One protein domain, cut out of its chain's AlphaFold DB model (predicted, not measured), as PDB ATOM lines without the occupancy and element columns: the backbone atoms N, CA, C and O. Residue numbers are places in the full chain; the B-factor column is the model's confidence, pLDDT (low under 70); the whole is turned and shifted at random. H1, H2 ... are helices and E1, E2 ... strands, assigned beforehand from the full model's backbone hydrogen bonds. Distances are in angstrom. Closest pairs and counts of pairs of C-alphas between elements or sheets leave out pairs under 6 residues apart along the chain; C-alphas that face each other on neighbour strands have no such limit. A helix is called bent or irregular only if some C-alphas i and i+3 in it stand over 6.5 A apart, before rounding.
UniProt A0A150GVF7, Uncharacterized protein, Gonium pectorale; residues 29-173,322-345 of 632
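AT A GLANCE: This is residues 29 to 173 and 322 to 345 of the 632 residues of an uncharacterized protein of Gonium pectorale (UniProt A0A150GVF7). This is an elongated, mostly helical body, with a hairpin of strands E1 and E2 at one end and a bundle of three helices side by side, H2, H5b and H6, toward the other. The long helix H5 turns a sharp corner: its arm H5a crosses H1, H2 and H4 near the hairpin, and its arm H5b runs along H6, while H3 and H4 cover a side of H2 away from H6. The printed part has 169 residues with six named helices and two named strands, in the order H1 H2 H3 H4 E1 E2 H5 H6, and the two-stranded sheet is antiparallel. It is only just compact, close to loose, with a radius of gyration of the C-alphas of 18.2 A, and spans 63 by 36 by 26 A.

HOW THE PARTS SIT: E1, residues 95 to 102, and E2, residues 105 to 112, form an antiparallel hairpin at 155 degrees, with N 98 and O 109 2.8 A apart and N 107 and O 100 2.8 A apart, both within hydrogen-bond range. Residues 29 to 30 pair antiparallel with residues 98 to 99 of E1. H1, residues 34 to 43, is irregular, with C-alphas 35 and 38 7.8 A apart; its closest C-alpha pair with E2 is Ala 43 and Phe 108, 6.0 A. H5, residues 124 to 166, is the hub, touching 5 other helices. By its hydrogen bonds it was assigned as one helix, but it is bent, with C-alphas 140 and 143 8.0 A apart; its arms H5a and H5b are about perpendicular at 83 degrees. H5a touches H1, closest C-alphas Ser 133 and Ala 41 at 4.5 A. H4, residues 86 to 94, touches H5a at Leu 88 and Val 130, closest C-alphas 6.4 A apart. H2, residues 45 to 66, H5b and H6, residues 322 to 343, make the bundle, a group of helices side by side. H5b and H6 touch at a shallow tilt of 20 degrees, opposite ways, closest C-alphas Leu 145 and Gly 340 at 4.9 A. H2 touches H6 at a steep tilt of 40 degrees, opposite ways, closest C-alphas Cys 49 and Cys 341 at 5.9 A. H3, residues 72 to 82, touches H2 with H2's residues 52 to 60 alone, closest C-alphas Thr 56 and Met 79 at 5.9 A; H3 and H6 are apart. Every O i to N i+4 pair is within hydrogen-bond range in H2, H3, H5a, H5b and H6, against 4 of 6 in H1 and 4 of 5 in H4.

IN THESE COORDINATES: H1 begins at C-alpha 34, (136.998, 151.828, 137.963). H2 measures 31.4 A, H5a, residues 124 to 140, 23.8 A, H5b, residues 143 to 166, 34.7 A, and H6 31.1 A, ending at C-alpha 343, (146.914, 131.623, 156.869). E1 measures 21.8 A and E2 22.8 A.

THE WHOLE: The C-alphas farthest apart are those of Gly 104 and Gly 168, 64.9 A. Residues 174 to 321 are not printed, and C-alphas 173 and 322 are 20.3 A apart across the cut. The link E2 to H5 is long, with 11 residues. Mean pLDDT of the printed part is 82.2; 24 residues are under 70, among them residues 114 to 120 and 170 to 173.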
ATOM      1  N   GLU A  29     138.434 140.629 127.914       67.81
ATOM      2  CA  GLU A  29     138.818 142.037 127.789       67.81
ATOM      3  C   GLU A  29     139.807 142.445 128.894       67.81
ATOM      4  O   GLU A  29     139.906 141.799 129.942       67.81
ATOM      5  N   ALA A  30     140.585 143.501 128.652       69.06
ATOM      6  CA  ALA A  30     141.403 144.117 129.696       69.06
ATOM      7  C   ALA A  30     140.503 144.882 130.677       69.06
ATOM      8  O   ALA A  30     139.412 145.308 130.307       69.06
ATOM      9  N   ILE A  31     140.951 145.066 131.919       75.50
ATOM     10  CA  ILE A  31     140.214 145.911 132.863       75.50
ATOM     11  C   ILE A  31     140.409 147.395 132.522       75.50
ATOM     12  O   ILE A  31     141.542 147.878 132.428       75.50
ATOM     13  N   ASP A  32     139.297 148.096 132.331       69.75
ATOM     14  CA  ASP A  32     139.226 149.519 131.986       69.75
ATOM     15  C   ASP A  32     138.227 150.321 132.851       69.75
ATOM     16  O   ASP A  32     138.281 151.548 132.850       69.75
ATOM     17  N   ASP A  33     137.363 149.653 133.628       69.69
ATOM     18  CA  ASP A  33     136.344 150.278 134.487       69.69
ATOM     19  C   ASP A  33     136.754 150.344 135.975       69.69
ATOM     20  O   ASP A  33     137.022 149.324 136.624       69.69
ATOM     21  N   GLU A  34     136.729 151.553 136.545       66.38
ATOM     22  CA  GLU A  34     136.998 151.828 137.963       66.38
ATOM     23  C   GLU A  34     135.969 151.186 138.916       66.38
ATOM     24  O   GLU A  34     136.300 150.839 140.053       66.38
ATOM     25  N   GLY A  35     134.730 150.951 138.463       72.81
ATOM     26  CA  GLY A  35     133.675 150.311 139.261       72.81
ATOM     27  C   GLY A  35     133.981 148.859 139.656       72.81
ATOM     28  O   GLY A  35     133.335 148.296 140.542       72.81
ATOM     29  N   MET A  36     134.996 148.258 139.032       76.00
ATOM     30  CA  MET A  36     135.340 146.842 139.162       76.00
ATOM     31  C   MET A  36     136.660 146.597 139.905       76.00
ATOM     32  O   MET A  36     137.066 145.444 140.087       76.00
ATOM     33  N   LEU A  37     137.295 147.667 140.397       83.75
ATOM     34  CA  LEU A  37     138.609 147.635 141.046       83.75
ATOM     35  C   LEU A  37     138.658 146.721 142.270       83.75
ATOM     36  O   LEU A  37     139.620 145.978 142.427       83.75
ATOM     37  N   GLU A  38     137.623 146.708 143.114       84.31
ATOM     38  CA  GLU A  38     137.619 145.872 144.324       84.31
ATOM     39  C   GLU A  38     137.624 144.369 143.988       84.31
ATOM     40  O   GLU A  38     138.306 143.570 144.634       84.31
ATOM     41  N   HIS A  39     136.889 143.973 142.946       84.38
ATOM     42  CA  HIS A  39     136.815 142.580 142.503       84.38
ATOM     43  C   HIS A  39     138.129 142.144 141.847       84.38
ATOM     44  O   HIS A  39     138.645 141.063 142.142       84.38
ATOM     45  N   ALA A  40     138.712 143.016 141.026       83.69
ATOM     46  CA  ALA A  40     140.019 142.807 140.418       83.69
ATOM     47  C   ALA A  40     141.145 142.734 141.466       83.69
ATOM     48  O   ALA A  40     141.994 141.843 141.409       83.69
ATOM     49  N   ALA A  41     141.103 143.605 142.480       88.06
ATOM     50  CA  ALA A  41     142.043 143.615 143.597       88.06
ATOM     51  C   ALA A  41     141.983 142.316 144.416       88.06
ATOM     52  O   ALA A  41     143.021 141.792 144.825       88.06
ATOM     53  N   LYS A  42     140.787 141.749 144.623       85.69
ATOM     54  CA  LYS A  42     140.626 140.432 145.265       85.69
ATOM     55  C   LYS A  42     141.177 139.303 144.394       85.69
ATOM     56  O   LYS A  42     141.870 138.427 144.902       85.69
ATOM     57  N   ALA A  43     140.945 139.345 143.083       83.50
ATOM     58  CA  ALA A  43     141.428 138.313 142.165       83.50
ATOM     59  C   ALA A  43     142.964 138.219 142.105       83.50
ATOM     60  O   ALA A  43     143.510 137.124 141.982       83.50
ATOM     61  N   ILE A  44     143.674 139.345 142.237       86.94
ATOM     62  CA  ILE A  44     145.146 139.373 142.273       86.94
ATOM     63  C   ILE A  44     145.727 139.157 143.680       86.94
ATOM     64  O   ILE A  44     146.938 139.030 143.813       86.94
ATOM     65  N   GLN A  45     144.907 139.045 144.730       87.00
ATOM     66  CA  GLN A  45     145.356 139.067 146.128       87.00
ATOM     67  C   GLN A  45     146.367 137.963 146.485       87.00
ATOM     68  O   GLN A  45     147.373 138.244 147.137       87.00
ATOM     69  N   CYS A  46     146.182 136.727 146.011       85.44
ATOM     70  CA  CYS A  46     147.144 135.649 146.278       85.44
ATOM     71  C   CYS A  46     148.494 135.901 145.587       85.44
ATOM     72  O   CYS A  46     149.556 135.832 146.211       85.44
ATOM     73  N   THR A  47     148.455 136.263 144.302       87.56
ATOM     74  CA  THR A  47     149.648 136.629 143.525       87.56
ATOM     75  C   THR A  47     150.350 137.837 144.143       87.56
ATOM     76  O   THR A  47     151.572 137.829 144.287       87.56
ATOM     77  N   GLY A  48     149.576 138.836 144.570       89.00
ATOM     78  CA  GLY A  48     150.045 140.028 145.263       89.00
ATOM     79  C   GLY A  48     150.765 139.686 146.561       89.00
ATOM     80  O   GLY A  48     151.889 140.134 146.764       89.00
ATOM     81  N   CYS A  49     150.191 138.806 147.384       92.00
ATOM     82  CA  CYS A  49     150.823 138.353 148.622       92.00
ATOM     83  C   CYS A  49     152.142 137.615 148.358       92.00
ATOM     84  O   CYS A  49     153.152 137.886 149.007       92.00
ATOM     85  N   HIS A  50     152.176 136.723 147.363       90.25
ATOM     86  CA  HIS A  50     153.399 136.005 147.001       90.25
ATOM     87  C   HIS A  50     154.518 136.937 146.527       90.25
ATOM     88  O   HIS A  50     155.682 136.703 146.866       90.25
ATOM     89  N   VAL A  51     154.195 137.967 145.740       88.81
ATOM     90  CA  VAL A  51     155.186 138.947 145.276       88.81
ATOM     91  C   VAL A  51     155.630 139.853 146.421       88.81
ATOM     92  O   VAL A  51     156.832 140.005 146.614       88.81
ATOM     93  N   LEU A  52     154.697 140.365 147.227       91.56
ATOM     94  CA  LEU A  52     154.993 141.182 148.404       91.56
ATOM     95  C   LEU A  52     155.957 140.465 149.358       91.56
ATOM     96  O   LEU A  52     156.983 141.026 149.745       91.56
ATOM     97  N   MET A  53     155.681 139.195 149.673       91.25
ATOM     98  CA  MET A  53     156.562 138.373 150.503       91.25
ATOM     99  C   MET A  53     157.931 138.163 149.854       91.25
ATOM    100  O   MET A  53     158.933 138.204 150.552       91.25
ATOM    101  N   ALA A  54     158.004 137.961 148.535       88.25
ATOM    102  CA  ALA A  54     159.277 137.773 147.837       88.25
ATOM    103  C   ALA A  54     160.150 139.035 147.832       88.25
ATOM    104  O   ALA A  54     161.341 138.943 148.120       88.25
ATOM    105  N   VAL A  55     159.560 140.195 147.533       85.56
ATOM    106  CA  VAL A  55     160.256 141.492 147.532       85.56
ATOM    107  C   VAL A  55     160.741 141.831 148.939       85.56
ATOM    108  O   VAL A  55     161.917 142.132 149.130       85.56
ATOM    109  N   THR A  56     159.865 141.691 149.937       89.94
ATOM    110  CA  THR A  56     160.212 141.941 151.344       89.94
ATOM    111  C   THR A  56     161.317 140.991 151.810       89.94
ATOM    112  O   THR A  56     162.296 141.430 152.403       89.94
ATOM    113  N   TRP A  57     161.203 139.695 151.495       92.94
ATOM    114  CA  TRP A  57     162.189 138.676 151.861       92.94
ATOM    115  C   TRP A  57     163.578 138.955 151.287       92.94
ATOM    116  O   TRP A  57     164.580 138.798 151.983       92.94
ATOM    117  N   ALA A  58     163.648 139.390 150.026       84.69
ATOM    118  CA  ALA A  58     164.911 139.734 149.385       84.69
ATOM    119  C   ALA A  58     165.634 140.878 150.116       84.69
ATOM    120  O   ALA A  58     166.846 140.796 150.306       84.69
ATOM    121  N   ARG A  59     164.898 141.898 150.581       86.25
ATOM    122  CA  ARG A  59     165.458 143.004 151.374       86.25
ATOM    123  C   ARG A  59     165.965 142.517 152.733       86.25
ATOM    124  O   ARG A  59     167.154 142.594 153.007       86.25
ATOM    125  N   VAL A  60     165.107 141.870 153.521       89.81
ATOM    126  CA  VAL A  60     165.456 141.486 154.903       89.81
ATOM    127  C   VAL A  60     166.559 140.427 154.980       89.81
ATOM    128  O   VAL A  60     167.345 140.412 155.924       89.81
ATOM    129  N   THR A  61     166.653 139.526 153.995       86.81
ATOM    130  CA  THR A  61     167.769 138.567 153.931       86.81
ATOM    131  C   THR A  61     169.071 139.236 153.507       86.81
ATOM    132  O   THR A  61     170.132 138.829 153.982       86.81
ATOM    133  N   SER A  62     169.001 140.270 152.664       83.81
ATOM    134  CA  SER A  62     170.153 141.112 152.336       83.81
ATOM    135  C   SER A  62     170.661 141.856 153.571       83.81
ATOM    136  O   SER A  62     171.864 141.830 153.816       83.81
ATOM    137  N   ASP A  63     169.768 142.431 154.377       83.19
ATOM    138  CA  ASP A  63     170.123 143.156 155.607       83.19
ATOM    139  C   ASP A  63     170.766 142.226 156.642       83.19
ATOM    140  O   ASP A  63     171.834 142.509 157.185       83.19
ATOM    141  N   VAL A  64     170.192 141.033 156.843       86.81
ATOM    142  CA  VAL A  64     170.809 140.034 157.725       86.81
ATOM    143  C   VAL A  64     172.208 139.658 157.237       86.81
ATOM    144  O   VAL A  64     173.119 139.550 158.051       86.81
ATOM    145  N   LEU A  65     172.417 139.466 155.934       82.31
ATOM    146  CA  LEU A  65     173.742 139.131 155.403       82.31
ATOM    147  C   LEU A  65     174.722 140.319 155.382       82.31
ATOM    148  O   LEU A  65     175.930 140.091 155.337       82.31
ATOM    149  N   SER A  66     174.236 141.563 155.391       77.56
ATOM    150  CA  SER A  66     175.073 142.770 155.464       77.56
ATOM    151  C   SER A  66     175.508 143.108 156.895       77.56
ATOM    152  O   SER A  66     176.318 144.013 157.093       77.56
ATOM    153  N   GLY A  67     175.014 142.360 157.888       80.19
ATOM    154  CA  GLY A  67     175.292 142.583 159.305       80.19
ATOM    155  C   GLY A  67     174.274 143.492 159.996       80.19
ATOM    156  O   GLY A  67     174.397 143.732 161.196       80.19
ATOM    157  N   GLU A  68     173.244 143.948 159.287       83.69
ATOM    158  CA  GLU A  68     172.174 144.756 159.854       83.69
ATOM    159  C   GLU A  68     171.170 143.886 160.626       83.69
ATOM    160  O   GLU A  68     170.857 142.750 160.261       83.69
ATOM    161  N   SER A  69     170.693 144.401 161.760       89.50
ATOM    162  CA  SER A  69     169.679 143.716 162.562       89.50
ATOM    163  C   SER A  69     168.293 144.112 162.084       89.50
ATOM    164  O   SER A  69     167.988 145.294 162.018       89.50
ATOM    165  N   VAL A  70     167.441 143.124 161.830       92.19
ATOM    166  CA  VAL A  70     166.090 143.331 161.309       92.19
ATOM    167  C   VAL A  70     165.067 143.228 162.436       92.19
ATOM    168  O   VAL A  70     165.062 142.268 163.216       92.19
ATOM    169  N   THR A  71     164.168 144.206 162.511       95.38
ATOM    170  CA  THR A  71     163.055 144.230 163.473       95.38
ATOM    171  C   THR A  71     161.718 143.942 162.793       95.38
ATOM    172  O   THR A  71     161.559 144.145 161.592       95.38
ATOM    173  N   ALA A  72     160.713 143.514 163.562       94.25
ATOM    174  CA  ALA A  72     159.358 143.335 163.034       94.25
ATOM    175  C   ALA A  72     158.774 144.639 162.451       94.25
ATOM    176  O   ALA A  72     158.048 144.597 161.461       94.25
ATOM    177  N   GLN A  73     159.119 145.792 163.032       93.62
ATOM    178  CA  GLN A  73     158.721 147.095 162.505       93.62
ATOM    179  C   GLN A  73     159.373 147.369 161.142       93.62
ATOM    180  O   GLN A  73     158.681 147.752 160.209       93.62
ATOM    181  N   GLN A  74     160.665 147.082 160.996       92.44
ATOM    182  CA  GLN A  74     161.384 147.260 159.731       92.44
ATOM    183  C   GLN A  74     160.838 146.350 158.620       92.44
ATOM    184  O   GLN A  74     160.627 146.794 157.496       92.44
ATOM    185  N   VAL A  75     160.511 145.088 158.935       94.38
ATOM    186  CA  VAL A  75     159.810 144.196 157.988       94.38
ATOM    187  C   VAL A  75     158.489 144.811 157.536       94.38
ATOM    188  O   VAL A  75     158.138 144.739 156.357       94.38
ATOM    189  N   ARG A  76     157.750 145.413 158.471       93.94
ATOM    190  CA  ARG A  76     156.465 146.035 158.188       93.94
ATOM    191  C   ARG A  76     156.604 147.265 157.284       93.94
ATOM    192  O   ARG A  76     155.851 147.374 156.320       93.94
ATOM    193  N   GLU A  77     157.580 148.123 157.558       92.50
ATOM    194  CA  GLU A  77     157.921 149.286 156.731       92.50
ATOM    195  C   GLU A  77     158.310 148.853 155.308       92.50
ATOM    196  O   GLU A  77     157.776 149.381 154.335       92.50
ATOM    197  N   TYR A  78     159.117 147.797 155.156       91.38
ATOM    198  CA  TYR A  78     159.443 147.260 153.831       91.38
ATOM    199  C   TYR A  78     158.243 146.705 153.069       91.38
ATOM    200  O   TYR A  78     158.205 146.832 151.846       91.38
ATOM    201  N   MET A  79     157.265 146.101 153.748       93.38
ATOM    202  CA  MET A  79     156.028 145.679 153.085       93.38
ATOM    203  C   MET A  79     155.225 146.882 152.574       93.38
ATOM    204  O   MET A  79     154.670 146.825 151.479       93.38
ATOM    205  N   GLU A  80     155.163 147.963 153.351       92.06
ATOM    206  CA  GLU A  80     154.471 149.197 152.969       92.06
ATOM    207  C   GLU A  80     155.166 149.878 151.783       92.06
ATOM    208  O   GLU A  80     154.518 150.151 150.773       92.06
ATOM    209  N   GLU A  81     156.490 150.037 151.836       87.12
ATOM    210  CA  GLU A  81     157.291 150.576 150.731       87.12
ATOM    211  C   GLU A  81     157.198 149.723 149.460       87.12
ATOM    212  O   GLU A  81     157.080 150.251 148.352       87.12
ATOM    213  N   ALA A  82     157.227 148.393 149.599       86.94
ATOM    214  CA  ALA A  82     157.097 147.490 148.462       86.94
ATOM    215  C   ALA A  82     155.755 147.691 147.741       86.94
ATOM    216  O   ALA A  82     155.713 147.616 146.513       86.94
ATOM    217  N   CYS A  83     154.676 147.993 148.468       89.00
ATOM    218  CA  CYS A  83     153.369 148.269 147.873       89.00
ATOM    219  C   CYS A  83     153.266 149.618 147.151       89.00
ATOM    220  O   CYS A  83     152.292 149.808 146.427       89.00
ATOM    221  N   GLU A  84     154.223 150.535 147.316       86.50
ATOM    222  CA  GLU A  84     154.245 151.806 146.577       86.50
ATOM    223  C   GLU A  84     154.984 151.700 145.239       86.50
ATOM    224  O   GLU A  84     154.746 152.513 144.349       86.50
ATOM    225  N   LYS A  85     155.872 150.707 145.068       79.06
ATOM    226  CA  LYS A  85     156.637 150.563 143.821       79.06
ATOM    227  C   LYS A  85     157.062 149.135 143.500       79.06
ATOM    228  O   LYS A  85     156.590 148.558 142.530       79.06
ATOM    229  N   ASP A  86     157.935 148.534 144.301       75.81
ATOM    230  CA  ASP A  86     158.641 147.311 143.893       75.81
ATOM    231  C   ASP A  86     157.714 146.108 143.653       75.81
ATOM    232  O   ASP A  86     157.892 145.357 142.691       75.81
ATOM    233  N   ALA A  87     156.709 145.909 144.512       77.12
ATOM    234  CA  ALA A  87     155.725 144.843 144.345       77.12
ATOM    235  C   ALA A  87     154.762 145.147 143.190       77.12
ATOM    236  O   ALA A  87     154.417 144.230 142.442       77.12
ATOM    237  N   LEU A  88     154.376 146.416 143.014       84.19
ATOM    238  CA  LEU A  88     153.572 146.873 141.877       84.19
ATOM    239  C   LEU A  88     154.285 146.571 140.561       84.19
ATOM    240  O   LEU A  88     153.757 145.818 139.746       84.19
ATOM    241  N   ASP A  89     155.511 147.063 140.401       80.12
ATOM    242  CA  ASP A  89     156.332 146.871 139.209       80.12
ATOM    243  C   ASP A  89     156.565 145.384 138.935       80.12
ATOM    244  O   ASP A  89     156.434 144.923 137.800       80.12
ATOM    245  N   ALA A  90     156.864 144.587 139.965       79.75
ATOM    246  CA  ALA A  90     157.068 143.151 139.807       79.75
ATOM    247  C   ALA A  90     155.798 142.420 139.332       79.75
ATOM    248  O   ALA A  90     155.883 141.531 138.475       79.75
ATOM    249  N   ILE A  91     154.619 142.795 139.844       83.88
ATOM    250  CA  ILE A  91     153.337 142.222 139.413       83.88
ATOM    251  C   ILE A  91     152.997 142.704 138.004       83.88
ATOM    252  O   ILE A  91     152.779 141.881 137.119       83.88
ATOM    253  N   LEU A  92     153.022 144.013 137.760       85.94
ATOM    254  CA  LEU A  92     152.673 144.652 136.488       85.94
ATOM    255  C   LEU A  92     153.715 144.433 135.383       85.94
ATOM    256  O   LEU A  92     153.453 144.662 134.206       85.94
ATOM    257  N   LYS A  93     154.895 143.910 135.691       82.94
ATOM    258  CA  LYS A  93     155.820 143.421 134.662       82.94
ATOM    259  C   LYS A  93     155.465 142.012 134.201       82.94
ATOM    260  O   LYS A  93     155.684 141.674 133.038       82.94
ATOM    261  N   LYS A  94     154.936 141.182 135.102       77.56
ATOM    262  CA  LYS A  94     154.788 139.741 134.879       77.56
ATOM    263  C   LYS A  94     153.352 139.293 134.615       77.56
ATOM    264  O   LYS A  94     153.166 138.352 133.851       77.56
ATOM    265  N   TYR A  95     152.353 139.944 135.200       84.25
ATOM    266  CA  TYR A  95     150.965 139.488 135.207       84.25
ATOM    267  C   TYR A  95     149.987 140.562 134.742       84.25
ATOM    268  O   TYR A  95     150.025 141.690 135.225       84.25
ATOM    269  N   THR A  96     149.073 140.186 133.854       85.56
ATOM    270  CA  THR A  96     147.932 141.001 133.422       85.56
ATOM    271  C   THR A  96     146.644 140.484 134.054       85.56
ATOM    272  O   THR A  96     146.507 139.275 134.287       85.56
ATOM    273  N   LEU A  97     145.721 141.395 134.355       81.12
ATOM    274  CA  LEU A  97     144.385 141.074 134.843       81.12
ATOM    275  C   LEU A  97     143.408 141.149 133.672       81.12
ATOM    276  O   LEU A  97     143.270 142.180 133.018       81.12
ATOM    277  N   LEU A  98     142.711 140.045 133.434       81.50
ATOM    278  CA  LEU A  98     141.712 139.933 132.383       81.50
ATOM    279  C   LEU A  98     140.326 139.809 132.997       81.50
ATOM    280  O   LEU A  98     140.121 139.066 133.960       81.50
ATOM    281  N   LYS A  99     139.381 140.515 132.393       80.00
ATOM    282  CA  LYS A  99     137.952 140.418 132.642       80.00
ATOM    283  C   LYS A  99     137.367 139.397 131.664       80.00
ATOM    284  O   LYS A  99     137.657 139.448 130.471       80.00
ATOM    285  N   MET A 100     136.568 138.458 132.158       74.19
ATOM    286  CA  MET A 100     135.890 137.452 131.340       74.19
ATOM    287  C   MET A 100     134.407 137.382 131.672       74.19
ATOM    288  O   MET A 100     134.046 137.271 132.842       74.19
ATOM    289  N   GLU A 101     133.555 137.371 130.652       73.56
ATOM    290  CA  GLU A 101     132.110 137.187 130.809       73.56
ATOM    291  C   GLU A 101     131.689 135.832 130.237       73.56
ATOM    292  O   GLU A 101     131.983 135.494 129.097       73.56
ATOM    293  N   SER A 102     131.010 135.007 131.036       68.56
ATOM    294  CA  SER A 102     130.505 133.713 130.570       68.56
ATOM    295  C   SER A 102     129.179 133.384 131.241       68.56
ATOM    296  O   SER A 102     129.075 133.355 132.467       68.56
ATOM    297  N   GLY A 103     128.135 133.163 130.435       66.62
ATOM    298  CA  GLY A 103     126.804 132.804 130.935       66.62
ATOM    299  C   GLY A 103     126.151 133.864 131.835       66.62
ATOM    300  O   GLY A 103     125.396 133.503 132.733       66.62
ATOM    301  N   GLY A 104     126.461 135.152 131.636       69.56
ATOM    302  CA  GLY A 104     125.970 136.257 132.474       69.56
ATOM    303  C   GLY A 104     126.699 136.416 133.814       69.56
ATOM    304  O   GLY A 104     126.303 137.250 134.624       69.56
ATOM    305  N   MET A 105     127.752 135.630 134.056       66.56
ATOM    306  CA  MET A 105     128.650 135.784 135.198       66.56
ATOM    307  C   MET A 105     129.958 136.439 134.769       66.56
ATOM    308  O   MET A 105     130.469 136.179 133.678       66.56
ATOM    309  N   LEU A 106     130.502 137.252 135.670       69.62
ATOM    310  CA  LEU A 106     131.754 137.956 135.477       69.62
ATOM    311  C   LEU A 106     132.885 137.312 136.280       69.62
ATOM    312  O   LEU A 106     132.741 137.059 137.475       69.62
ATOM    313  N   PHE A 107     134.029 137.112 135.633       75.88
ATOM    314  CA  PHE A 107     135.225 136.518 136.213       75.88
ATOM    315  C   PHE A 107     136.445 137.408 135.980       75.88
ATOM    316  O   PHE A 107     136.588 138.032 134.931       75.88
ATOM    317  N   PHE A 108     137.359 137.409 136.947       79.38
ATOM    318  CA  PHE A 108     138.679 138.018 136.813       79.38
ATOM    319  C   PHE A 108     139.728 136.917 136.801       79.38
ATOM    320  O   PHE A 108     139.709 136.022 137.649       79.38
ATOM    321  N   VAL A 109     140.639 136.978 135.835       77.25
ATOM    322  CA  VAL A 109     141.698 135.989 135.656       77.25
ATOM    323  C   VAL A 109     143.037 136.700 135.602       77.25
ATOM    324  O   VAL A 109     143.250 137.602 134.797       77.25
ATOM    325  N   VAL A 110     143.966 136.252 136.439       80.75
ATOM    326  CA  VAL A 110     145.359 136.693 136.402       80.75
ATOM    327  C   VAL A 110     146.121 135.782 135.446       80.75
ATOM    328  O   VAL A 110     146.125 134.562 135.619       80.75
ATOM    329  N   ARG A 111     146.780 136.349 134.435       79.00
ATOM    330  CA  ARG A 111     147.621 135.595 133.492       79.00
ATOM    331  C   ARG A 111     149.010 136.189 133.388       79.00
ATOM    332  O   ARG A 111     149.186 137.392 133.525       79.00
ATOM    333  N   GLU A 112     150.003 135.354 133.095       79.88
ATOM    334  CA  GLU A 112     151.335 135.852 132.757       79.88
ATOM    335  C   GLU A 112     151.308 136.611 131.419       79.88
ATOM    336  O   GLU A 112     150.739 136.141 130.427       79.88
ATOM    337  N   ARG A 113     151.941 137.788 131.378       77.19
ATOM    338  CA  ARG A 113     152.136 138.556 130.145       77.19
ATOM    339  C   ARG A 113     153.098 137.791 129.224       77.19
ATOM    340  O   ARG A 113     154.217 137.459 129.611       77.19
ATOM    341  N   ARG A 114     152.689 137.527 127.976       56.41
ATOM    342  CA  ARG A 114     153.576 136.969 126.933       56.41
ATOM    343  C   ARG A 114     154.529 138.064 126.440       56.41
ATOM    344  O   ARG A 114     154.084 139.013 125.803       56.41
ATOM    345  N   GLY A 115     155.829 137.941 126.703       52.34
ATOM    346  CA  GLY A 115     156.818 138.957 126.325       52.34
ATOM    347  C   GLY A 115     157.608 138.625 125.058       52.34
ATOM    348  O   GLY A 115     158.293 137.609 125.014       52.34
ATOM    349  N   ASN A 116     157.571 139.528 124.071       37.44
ATOM    350  CA  ASN A 116     158.804 140.018 123.429       37.44
ATOM    351  C   ASN A 116     158.659 141.374 122.709       37.44
ATOM    352  O   ASN A 116     159.650 141.899 122.213       37.44
ATOM    353  N   ASN A 117     157.470 141.985 122.676       37.84
ATOM    354  CA  ASN A 117     157.305 143.330 122.124       37.84
ATOM    355  C   ASN A 117     157.135 144.359 123.241       37.84
ATOM    356  O   ASN A 117     156.261 144.226 124.095       37.84
ATOM    357  N   LYS A 118     157.957 145.413 123.185       39.81
ATOM    358  CA  LYS A 118     157.669 146.727 123.775       39.81
ATOM    359  C   LYS A 118     156.224 147.099 123.406       39.81
ATOM    360  O   LYS A 118     155.986 147.406 122.240       39.81
ATOM    361  N   GLY A 119     155.267 147.013 124.334       44.34
ATOM    362  CA  GLY A 119     153.892 147.406 124.005       44.34
ATOM    363  C   GLY A 119     152.721 146.963 124.885       44.34
ATOM    364  O   GLY A 119     151.612 147.338 124.539       44.34
ATOM    365  N   SER A 120     152.882 146.223 125.986       52.31
ATOM    366  CA  SER A 120     151.778 146.090 126.958       52.31
ATOM    367  C   SER A 120     152.149 146.795 128.258       52.31
ATOM    368  O   SER A 120     152.588 146.161 129.218       52.31
ATOM    369  N   THR A 121     152.059 148.122 128.257       71.31
ATOM    370  CA  THR A 121     152.001 148.883 129.508       71.31
ATOM    371  C   THR A 121     150.756 148.437 130.271       71.31
ATOM    372  O   THR A 121     149.734 148.149 129.645       71.31
ATOM    373  N   ALA A 122     150.861 148.308 131.593       77.38
ATOM    374  CA  ALA A 122     149.686 148.067 132.421       77.38
ATOM    375  C   ALA A 122     148.660 149.188 132.206       77.38
ATOM    376  O   ALA A 122     149.056 150.325 131.944       77.38
ATOM    377  N   THR A 123     147.368 148.871 132.266       83.50
ATOM    378  CA  THR A 123     146.333 149.915 132.276       83.50
ATOM    379  C   THR A 123     146.282 150.588 133.649       83.50
ATOM    380  O   THR A 123     146.622 149.963 134.656       83.50
ATOM    381  N   ASP A 124     145.802 151.831 133.714       85.06
ATOM    382  CA  ASP A 124     145.632 152.556 134.984       85.06
ATOM    383  C   ASP A 124     144.723 151.781 135.959       85.06
ATOM    384  O   ASP A 124     144.951 151.764 137.168       85.06
ATOM    385  N   ALA A 125     143.729 151.055 135.432       84.19
ATOM    386  CA  ALA A 125     142.859 150.184 136.216       84.19
ATOM    387  C   ALA A 125     143.575 148.915 136.724       84.19
ATOM    388  O   ALA A 125     143.317 148.482 137.848       84.19
ATOM    389  N   GLU A 126     144.494 148.323 135.947       86.00
ATOM    390  CA  GLU A 126     145.360 147.241 136.438       86.00
ATOM    391  C   GLU A 126     146.263 147.745 137.566       86.00
ATOM    392  O   GLU A 126     146.355 147.103 138.612       86.00
ATOM    393  N   GLU A 127     146.902 148.901 137.379       88.69
ATOM    394  CA  GLU A 127     147.771 149.510 138.385       88.69
ATOM    395  C   GLU A 127     147.006 149.817 139.677       88.69
ATOM    396  O   GLU A 127     147.415 149.382 140.759       88.69
ATOM    397  N   ALA A 128     145.838 150.452 139.566       89.12
ATOM    398  CA  ALA A 128     144.967 150.741 140.698       89.12
ATOM    399  C   ALA A 128     144.485 149.466 141.412       89.12
ATOM    400  O   ALA A 128     144.471 149.419 142.646       89.12
ATOM    401  N   ALA A 129     144.133 148.406 140.673       89.88
ATOM    402  CA  ALA A 129     143.703 147.136 141.258       89.88
ATOM    403  C   ALA A 129     144.840 146.434 142.019       89.88
ATOM    404  O   ALA A 129     144.626 145.935 143.129       89.88
ATOM    405  N   VAL A 130     146.058 146.413 141.467       91.00
ATOM    406  CA  VAL A 130     147.225 145.824 142.145       91.00
ATOM    407  C   VAL A 130     147.613 146.650 143.375       91.00
ATOM    408  O   VAL A 130     147.854 146.071 144.436       91.00
ATOM    409  N   ALA A 131     147.594 147.984 143.281       91.44
ATOM    410  CA  ALA A 131     147.868 148.877 144.409       91.44
ATOM    411  C   ALA A 131     146.861 148.685 145.540       91.44
ATOM    412  O   ALA A 131     147.248 148.506 146.698       91.44
ATOM    413  N   MET A 132     145.572 148.640 145.205       92.19
ATOM    414  CA  MET A 132     144.507 148.373 146.166       92.19
ATOM    415  C   MET A 132     144.682 146.998 146.820       92.19
ATOM    416  O   MET A 132     144.569 146.877 148.040       92.19
ATOM    417  N   SER A 133     145.004 145.969 146.033       92.62
ATOM    418  CA  SER A 133     145.246 144.614 146.535       92.62
ATOM    419  C   SER A 133     146.406 144.570 147.534       92.62
ATOM    420  O   SER A 133     146.251 144.059 148.645       92.62
ATOM    421  N   CYS A 134     147.545 145.174 147.181       93.19
ATOM    422  CA  CYS A 134     148.741 145.209 148.020       93.19
ATOM    423  C   CYS A 134     148.489 145.974 149.327       93.19
ATOM    424  O   CYS A 134     148.754 145.459 150.414       93.19
ATOM    425  N   LYS A 135     147.882 147.164 149.244       93.12
ATOM    426  CA  LYS A 135     147.549 147.979 150.423       93.12
ATOM    427  C   LYS A 135     146.554 147.270 151.343       93.12
ATOM    428  O   LYS A 135     146.714 147.320 152.562       93.12
ATOM    429  N   ASN A 136     145.574 146.549 150.793       92.56
ATOM    430  CA  ASN A 136     144.650 145.735 151.587       92.56
ATOM    431  C   ASN A 136     145.352 144.560 152.278       92.56
ATOM    432  O   ASN A 136     145.134 144.361 153.467       92.56
ATOM    433  N   LEU A 137     146.236 143.836 151.584       92.06
ATOM    434  CA  LEU A 137     147.040 142.757 152.177       92.06
ATOM    435  C   LEU A 137     147.869 143.245 153.358       92.06
ATOM    436  O   LEU A 137     147.860 142.650 154.434       92.06
ATOM    437  N   VAL A 138     148.568 144.358 153.156       93.75
ATOM    438  CA  VAL A 138     149.364 145.006 154.188       93.75
ATOM    439  C   VAL A 138     148.450 145.408 155.344       93.75
ATOM    440  O   VAL A 138     148.719 145.022 156.477       93.75
ATOM    441  N   ARG A 139     147.340 146.107 155.102       93.25
ATOM    442  CA  ARG A 139     146.414 146.553 156.155       93.25
ATOM    443  C   ARG A 139     145.777 145.407 156.951       93.25
ATOM    444  O   ARG A 139     145.667 145.520 158.166       93.25
ATOM    445  N   GLU A 140     145.337 144.344 156.286       90.69
ATOM    446  CA  GLU A 140     144.518 143.283 156.892       90.69
ATOM    447  C   GLU A 140     145.346 142.129 157.451       90.69
ATOM    448  O   GLU A 140     145.018 141.588 158.502       90.69
ATOM    449  N   SER A 141     146.429 141.764 156.768       92.75
ATOM    450  CA  SER A 141     147.231 140.570 157.068       92.75
ATOM    451  C   SER A 141     148.670 140.893 157.447       92.75
ATOM    452  O   SER A 141     149.476 140.005 157.711       92.75
ATOM    453  N   GLY A 142     149.004 142.178 157.497       91.31
ATOM    454  CA  GLY A 142     150.338 142.685 157.759       91.31
ATOM    455  C   GLY A 142     151.051 142.114 158.966       91.31
ATOM    456  O   GLY A 142     152.227 141.767 158.883       91.31
ATOM    457  N   GLN A 143     150.339 142.030 160.087       92.00
ATOM    458  CA  GLN A 143     150.890 141.540 161.347       92.00
ATOM    459  C   GLN A 143     151.263 140.057 161.248       92.00
ATOM    460  O   GLN A 143     152.368 139.681 161.635       92.00
ATOM    461  N   ASP A 144     150.392 139.239 160.655       90.69
ATOM    462  CA  ASP A 144     150.627 137.805 160.476       90.69
ATOM    463  C   ASP A 144     151.754 137.543 159.470       90.69
ATOM    464  O   ASP A 144     152.657 136.746 159.733       90.69
ATOM    465  N   LEU A 145     151.756 138.267 158.343       92.81
ATOM    466  CA  LEU A 145     152.826 138.190 157.343       92.81
ATOM    467  C   LEU A 145     154.179 138.587 157.948       92.81
ATOM    468  O   LEU A 145     155.180 137.912 157.714       92.81
ATOM    469  N   THR A 146     154.200 139.638 158.770       95.19
ATOM    470  CA  THR A 146     155.398 140.088 159.489       95.19
ATOM    471  C   THR A 146     155.880 139.030 160.478       95.19
ATOM    472  O   THR A 146     157.069 138.718 160.512       95.19
ATOM    473  N   ALA A 147     154.978 138.433 161.260       92.75
ATOM    474  CA  ALA A 147     155.331 137.396 162.227       92.75
ATOM    475  C   ALA A 147     155.959 136.170 161.547       92.75
ATOM    476  O   ALA A 147     157.007 135.690 161.989       92.75
ATOM    477  N   VAL A 148     155.364 135.713 160.439       92.69
ATOM    478  CA  VAL A 148     155.891 134.603 159.634       92.69
ATOM    479  C   VAL A 148     157.238 134.966 159.010       92.69
ATOM    480  O   VAL A 148     158.178 134.177 159.098       92.69
ATOM    481  N   ALA A 149     157.366 136.158 158.417       92.75
ATOM    482  CA  ALA A 149     158.623 136.625 157.838       92.75
ATOM    483  C   ALA A 149     159.744 136.658 158.888       92.75
ATOM    484  O   ALA A 149     160.825 136.134 158.638       92.75
ATOM    485  N   MET A 150     159.471 137.178 160.087       95.06
ATOM    486  CA  MET A 150     160.435 137.230 161.191       95.06
ATOM    487  C   MET A 150     160.833 135.845 161.703       95.06
ATOM    488  O   MET A 150     161.996 135.611 162.038       95.06
ATOM    489  N   GLU A 151     159.892 134.903 161.762       91.56
ATOM    490  CA  GLU A 151     160.191 133.524 162.140       91.56
ATOM    491  C   GLU A 151     161.094 132.836 161.116       91.56
ATOM    492  O   GLU A 151     162.120 132.257 161.487       91.56
ATOM    493  N   GLN A 152     160.752 132.938 159.831       92.94
ATOM    494  CA  GLN A 152     161.567 132.344 158.778       92.94
ATOM    495  C   GLN A 152     162.922 133.045 158.658       92.94
ATOM    496  O   GLN A 152     163.926 132.372 158.440       92.94
ATOM    497  N   LEU A 153     163.001 134.359 158.874       93.75
ATOM    498  CA  LEU A 153     164.260 135.105 158.864       93.75
ATOM    499  C   LEU A 153     165.184 134.677 160.014       93.75
ATOM    500  O   LEU A 153     166.391 134.525 159.827       93.75
ATOM    501  N   ALA A 154     164.624 134.392 161.193       91.19
ATOM    502  CA  ALA A 154     165.382 133.800 162.291       91.19
ATOM    503  C   ALA A 154     165.906 132.393 161.938       91.19
ATOM    504  O   ALA A 154     167.028 132.049 162.318       91.19
ATOM    505  N   ASN A 155     165.124 131.585 161.213       89.69
ATOM    506  CA  ASN A 155     165.569 130.280 160.707       89.69
ATOM    507  C   ASN A 155     166.697 130.444 159.678       89.69
ATOM    508  O   ASN A 155     167.711 129.754 159.775       89.69
ATOM    509  N   TYR A 156     166.547 131.405 158.763       90.25
ATOM    510  CA  TYR A 156     167.535 131.744 157.741       90.25
ATOM    511  C   TYR A 156     168.864 132.120 158.377       90.25
ATOM    512  O   TYR A 156     169.879 131.514 158.061       90.25
ATOM    513  N   ARG A 157     168.849 133.038 159.347       90.06
ATOM    514  CA  ARG A 157     170.053 133.454 160.072       90.06
ATOM    515  C   ARG A 157     170.783 132.271 160.711       90.06
ATOM    516  O   ARG A 157     171.998 132.164 160.573       90.06
ATOM    517  N   ARG A 158     170.061 131.400 161.431       86.56
ATOM    518  CA  ARG A 158     170.675 130.255 162.131       86.56
ATOM    519  C   ARG A 158     171.357 129.300 161.159       86.56
ATOM    520  O   ARG A 158     172.469 128.859 161.427       86.56
ATOM    521  N   GLU A 159     170.704 128.993 160.046       87.38
ATOM    522  CA  GLU A 159     171.247 128.043 159.079       87.38
ATOM    523  C   GLU A 159     172.332 128.672 158.196       87.38
ATOM    524  O   GLU A 159     173.358 128.047 157.946       87.38
ATOM    525  N   ALA A 160     172.193 129.949 157.835       86.88
ATOM    526  CA  ALA A 160     173.233 130.710 157.150       86.88
ATOM    527  C   ALA A 160     174.522 130.785 157.983       86.88
ATOM    528  O   ALA A 160     175.609 130.617 157.437       86.88
ATOM    529  N   LEU A 161     174.422 130.951 159.308       85.75
ATOM    530  CA  LEU A 161     175.584 130.898 160.199       85.75
ATOM    531  C   LEU A 161     176.275 129.524 160.164       85.75
ATOM    532  O   LEU A 161     177.501 129.464 160.101       85.75
ATOM    533  N   ARG A 162     175.513 128.420 160.146       84.06
ATOM    534  CA  ARG A 162     176.084 127.067 160.012       84.06
ATOM    535  C   ARG A 162     176.807 126.877 158.684       84.06
ATOM    536  O   ARG A 162     177.890 126.298 158.667       84.06
ATOM    537  N   LEU A 163     176.230 127.380 157.594       85.00
ATOM    538  CA  LEU A 163     176.860 127.346 156.275       85.00
ATOM    539  C   LEU A 163     178.153 128.170 156.254       85.00
ATOM    540  O   LEU A 163     179.170 127.686 155.770       85.00
ATOM    541  N   LEU A 164     178.156 129.366 156.846       81.31
ATOM    542  CA  LEU A 164     179.362 130.189 156.965       81.31
ATOM    543  C   LEU A 164     180.480 129.441 157.710       81.31
ATOM    544  O   LEU A 164     181.581 129.318 157.176       81.31
ATOM    545  N   VAL A 165     180.177 128.850 158.872       82.81
ATOM    546  CA  VAL A 165     181.145 128.064 159.660       82.81
ATOM    547  C   VAL A 165     181.651 126.844 158.883       82.81
ATOM    548  O   VAL A 165     182.857 126.601 158.846       82.81
ATOM    549  N   LYS A 166     180.759 126.102 158.210       82.31
ATOM    550  CA  LYS A 166     181.113 124.951 157.357       82.31
ATOM    551  C   LYS A 166     182.115 125.334 156.263       82.31
ATOM    552  O   LYS A 166     183.000 124.545 155.946       82.31
ATOM    553  N   HIS A 167     181.988 126.538 155.710       81.38
ATOM    554  CA  HIS A 167     182.870 127.072 154.669       81.38
ATOM    555  C   HIS A 167     184.050 127.890 155.227       81.38
ATOM    556  O   HIS A 167     184.694 128.629 154.483       81.38
ATOM    557  N   GLY A 168     184.353 127.776 156.526       74.81
ATOM    558  CA  GLY A 168     185.504 128.435 157.153       74.81
ATOM    559  C   GLY A 168     185.387 129.960 157.251       74.81
ATOM    560  O   GLY A 168     186.394 130.643 157.433       74.81
ATOM    561  N   ARG A 169     184.176 130.510 157.114       72.12
ATOM    562  CA  ARG A 169     183.882 131.932 157.313       72.12
ATOM    563  C   ARG A 169     183.453 132.151 158.759       72.12
ATOM    564  O   ARG A 169     182.502 131.536 159.235       72.12
ATOM    565  N   ASP A 170     184.129 133.060 159.446       65.94
ATOM    566  CA  ASP A 170     183.695 133.517 160.762       65.94
ATOM    567  C   ASP A 170     182.524 134.499 160.588       65.94
ATOM    568  O   ASP A 170     182.676 135.569 159.992       65.94
ATOM    569  N   GLY A 171     181.339 134.081 161.044       59.41
ATOM    570  CA  GLY A 171     180.090 134.851 161.014       59.41
ATOM    571  C   GLY A 171     179.934 135.842 162.174       59.41
ATOM    572  O   GLY A 171     178.836 136.371 162.371       59.41
ATOM    573  N   GLY A 172     181.002 136.061 162.955       55.66
ATOM    574  CA  GLY A 172     181.168 137.222 163.825       55.66
ATOM    575  C   GLY A 172     180.157 137.343 164.961       55.66
ATOM    576  O   GLY A 172     179.646 138.428 165.206       55.66
ATOM    577  N   ASN A 173     179.875 136.255 165.679       53.00
ATOM    578  CA  ASN A 173     179.274 136.341 167.013       53.00
ATOM    579  C   ASN A 173     180.044 135.426 167.973       53.00
ATOM    580  O   ASN A 173     179.621 134.309 168.268       53.00
ATOM    581  N   VAL A 322     177.591 130.328 148.178       79.88
ATOM    582  CA  VAL A 322     176.560 131.170 147.551       79.88
ATOM    583  C   VAL A 322     175.365 130.321 147.116       79.88
ATOM    584  O   VAL A 322     174.232 130.654 147.452       79.88
ATOM    585  N   SER A 323     175.608 129.190 146.447       80.88
ATOM    586  CA  SER A 323     174.535 128.290 146.012       80.88
ATOM    587  C   SER A 323     173.763 127.673 147.189       80.88
ATOM    588  O   SER A 323     172.535 127.578 147.124       80.88
ATOM    589  N   GLU A 324     174.449 127.289 148.273       83.81
ATOM    590  CA  GLU A 324     173.806 126.759 149.486       83.81
ATOM    591  C   GLU A 324     172.942 127.830 150.187       83.81
ATOM    592  O   GLU A 324     171.813 127.538 150.589       83.81
ATOM    593  N   LEU A 325     173.411 129.083 150.268       81.69
ATOM    594  CA  LEU A 325     172.653 130.210 150.836       81.69
ATOM    595  C   LEU A 325     171.431 130.591 149.988       81.69
ATOM    596  O   LEU A 325     170.359 130.851 150.538       81.69
ATOM    597  N   GLU A 326     171.560 130.590 148.660       83.88
ATOM    598  CA  GLU A 326     170.438 130.835 147.747       83.88
ATOM    599  C   GLU A 326     169.368 129.742 147.865       83.88
ATOM    600  O   GLU A 326     168.176 130.049 147.951       83.88
ATOM    601  N   SER A 327     169.783 128.471 147.929       84.00
ATOM    602  CA  SER A 327     168.874 127.335 148.119       84.00
ATOM    603  C   SER A 327     168.130 127.425 149.457       84.00
ATOM    604  O   SER A 327     166.905 127.281 149.499       84.00
ATOM    605  N   LEU A 328     168.849 127.754 150.534       85.75
ATOM    606  CA  LEU A 328     168.276 127.992 151.857       85.75
ATOM    607  C   LEU A 328     167.260 129.145 151.840       85.75
ATOM    608  O   LEU A 328     166.147 129.001 152.353       85.75
ATOM    609  N   SER A 329     167.626 130.281 151.238       86.88
ATOM    610  CA  SER A 329     166.752 131.453 151.125       86.88
ATOM    611  C   SER A 329     165.477 131.121 150.346       86.88
ATOM    612  O   SER A 329     164.379 131.471 150.782       86.88
ATOM    613  N   ALA A 330     165.591 130.380 149.240       84.25
ATOM    614  CA  ALA A 330     164.448 129.959 148.435       84.25
ATOM    615  C   ALA A 330     163.499 129.021 149.201       84.25
ATOM    616  O   ALA A 330     162.279 129.202 149.140       84.25
ATOM    617  N   ALA A 331     164.036 128.052 149.949       80.69
ATOM    618  CA  ALA A 331     163.241 127.121 150.749       80.69
ATOM    619  C   ALA A 331     162.453 127.843 151.857       80.69
ATOM    620  O   ALA A 331     161.254 127.608 152.036       80.69
ATOM    621  N   LEU A 332     163.101 128.766 152.569       83.12
ATOM    622  CA  LEU A 332     162.467 129.528 153.647       83.12
ATOM    623  C   LEU A 332     161.489 130.583 153.126       83.12
ATOM    624  O   LEU A 332     160.441 130.790 153.735       83.12
ATOM    625  N   LEU A 333     161.756 131.178 151.961       88.44
ATOM    626  CA  LEU A 333     160.784 132.025 151.273       88.44
ATOM    627  C   LEU A 333     159.524 131.240 150.894       88.44
ATOM    628  O   LEU A 333     158.411 131.742 151.041       88.44
ATOM    629  N   LEU A 334     159.674 130.006 150.403       82.38
ATOM    630  CA  LEU A 334     158.528 129.158 150.080       82.38
ATOM    631  C   LEU A 334     157.708 128.835 151.337       82.38
ATOM    632  O   LEU A 334     156.483 128.950 151.312       82.38
ATOM    633  N   ALA A 335     158.373 128.513 152.450       79.06
ATOM    634  CA  ALA A 335     157.712 128.327 153.738       79.06
ATOM    635  C   ALA A 335     156.973 129.600 154.189       79.06
ATOM    636  O   ALA A 335     155.811 129.527 154.590       79.06
ATOM    637  N   ALA A 336     157.606 130.771 154.052       83.75
ATOM    638  CA  ALA A 336     157.014 132.056 154.408       83.75
ATOM    639  C   ALA A 336     155.768 132.379 153.567       83.75
ATOM    640  O   ALA A 336     154.769 132.850 154.105       83.75
ATOM    641  N   LYS A 337     155.789 132.077 152.262       87.06
ATOM    642  CA  LYS A 337     154.626 132.232 151.373       87.06
ATOM    643  C   LYS A 337     153.486 131.295 151.764       87.06
ATOM    644  O   LYS A 337     152.363 131.754 151.932       87.06
ATOM    645  N   ASN A 338     153.777 130.009 151.960       83.75
ATOM    646  CA  ASN A 338     152.755 129.010 152.277       83.75
ATOM    647  C   ASN A 338     152.074 129.289 153.623       83.75
ATOM    648  O   ASN A 338     150.851 129.212 153.723       83.75
ATOM    649  N   LEU A 339     152.855 129.641 154.648       83.25
ATOM    650  CA  LEU A 339     152.332 129.951 155.976       83.25
ATOM    651  C   LEU A 339     151.664 131.330 156.002       83.25
ATOM    652  O   LEU A 339     150.526 131.445 156.441       83.25
ATOM    653  N   GLY A 340     152.336 132.363 155.491       83.81
ATOM    654  CA  GLY A 340     151.860 133.743 155.545       83.81
ATOM    655  C   GLY A 340     150.656 133.992 154.638       83.81
ATOM    656  O   GLY A 340     149.602 134.424 155.103       83.81
ATOM    657  N   CYS A 341     150.771 133.686 153.346       86.00
ATOM    658  CA  CYS A 341     149.705 133.942 152.370       86.00
ATOM    659  C   CYS A 341     148.564 132.913 152.441       86.00
ATOM    660  O   CYS A 341     147.430 133.215 152.065       86.00
ATOM    661  N   GLY A 342     148.843 131.711 152.962       74.94
ATOM    662  CA  GLY A 342     147.825 130.702 153.244       74.94
ATOM    663  C   GLY A 342     146.982 131.044 154.475       74.94
ATOM    664  O   GLY A 342     145.754 131.064 154.387       74.94
ATOM    665  N   ALA A 343     147.619 131.352 155.613       69.31
ATOM    666  CA  ALA A 343     146.914 131.623 156.869       69.31
ATOM    667  C   ALA A 343     146.164 132.964 156.871       69.31
ATOM    668  O   ALA A 343     145.107 133.066 157.487       69.31
ATOM    669  N   SER A 344     146.666 133.963 156.138       66.56
ATOM    670  CA  SER A 344     146.004 135.267 155.976       66.56
ATOM    671  C   SER A 344     144.714 135.224 155.151       66.56
ATOM    672  O   SER A 344     144.008 136.223 155.057       66.56
ATOM    673  N   GLY A 345     144.405 134.095 154.507       66.75
ATOM    674  CA  GLY A 345     143.257 133.982 153.612       66.75
ATOM    675  C   GLY A 345     143.420 134.719 152.280       66.75
ATOM    676  O   GLY A 345     142.547 134.590 151.426       66.75
TER     677      GLY A 345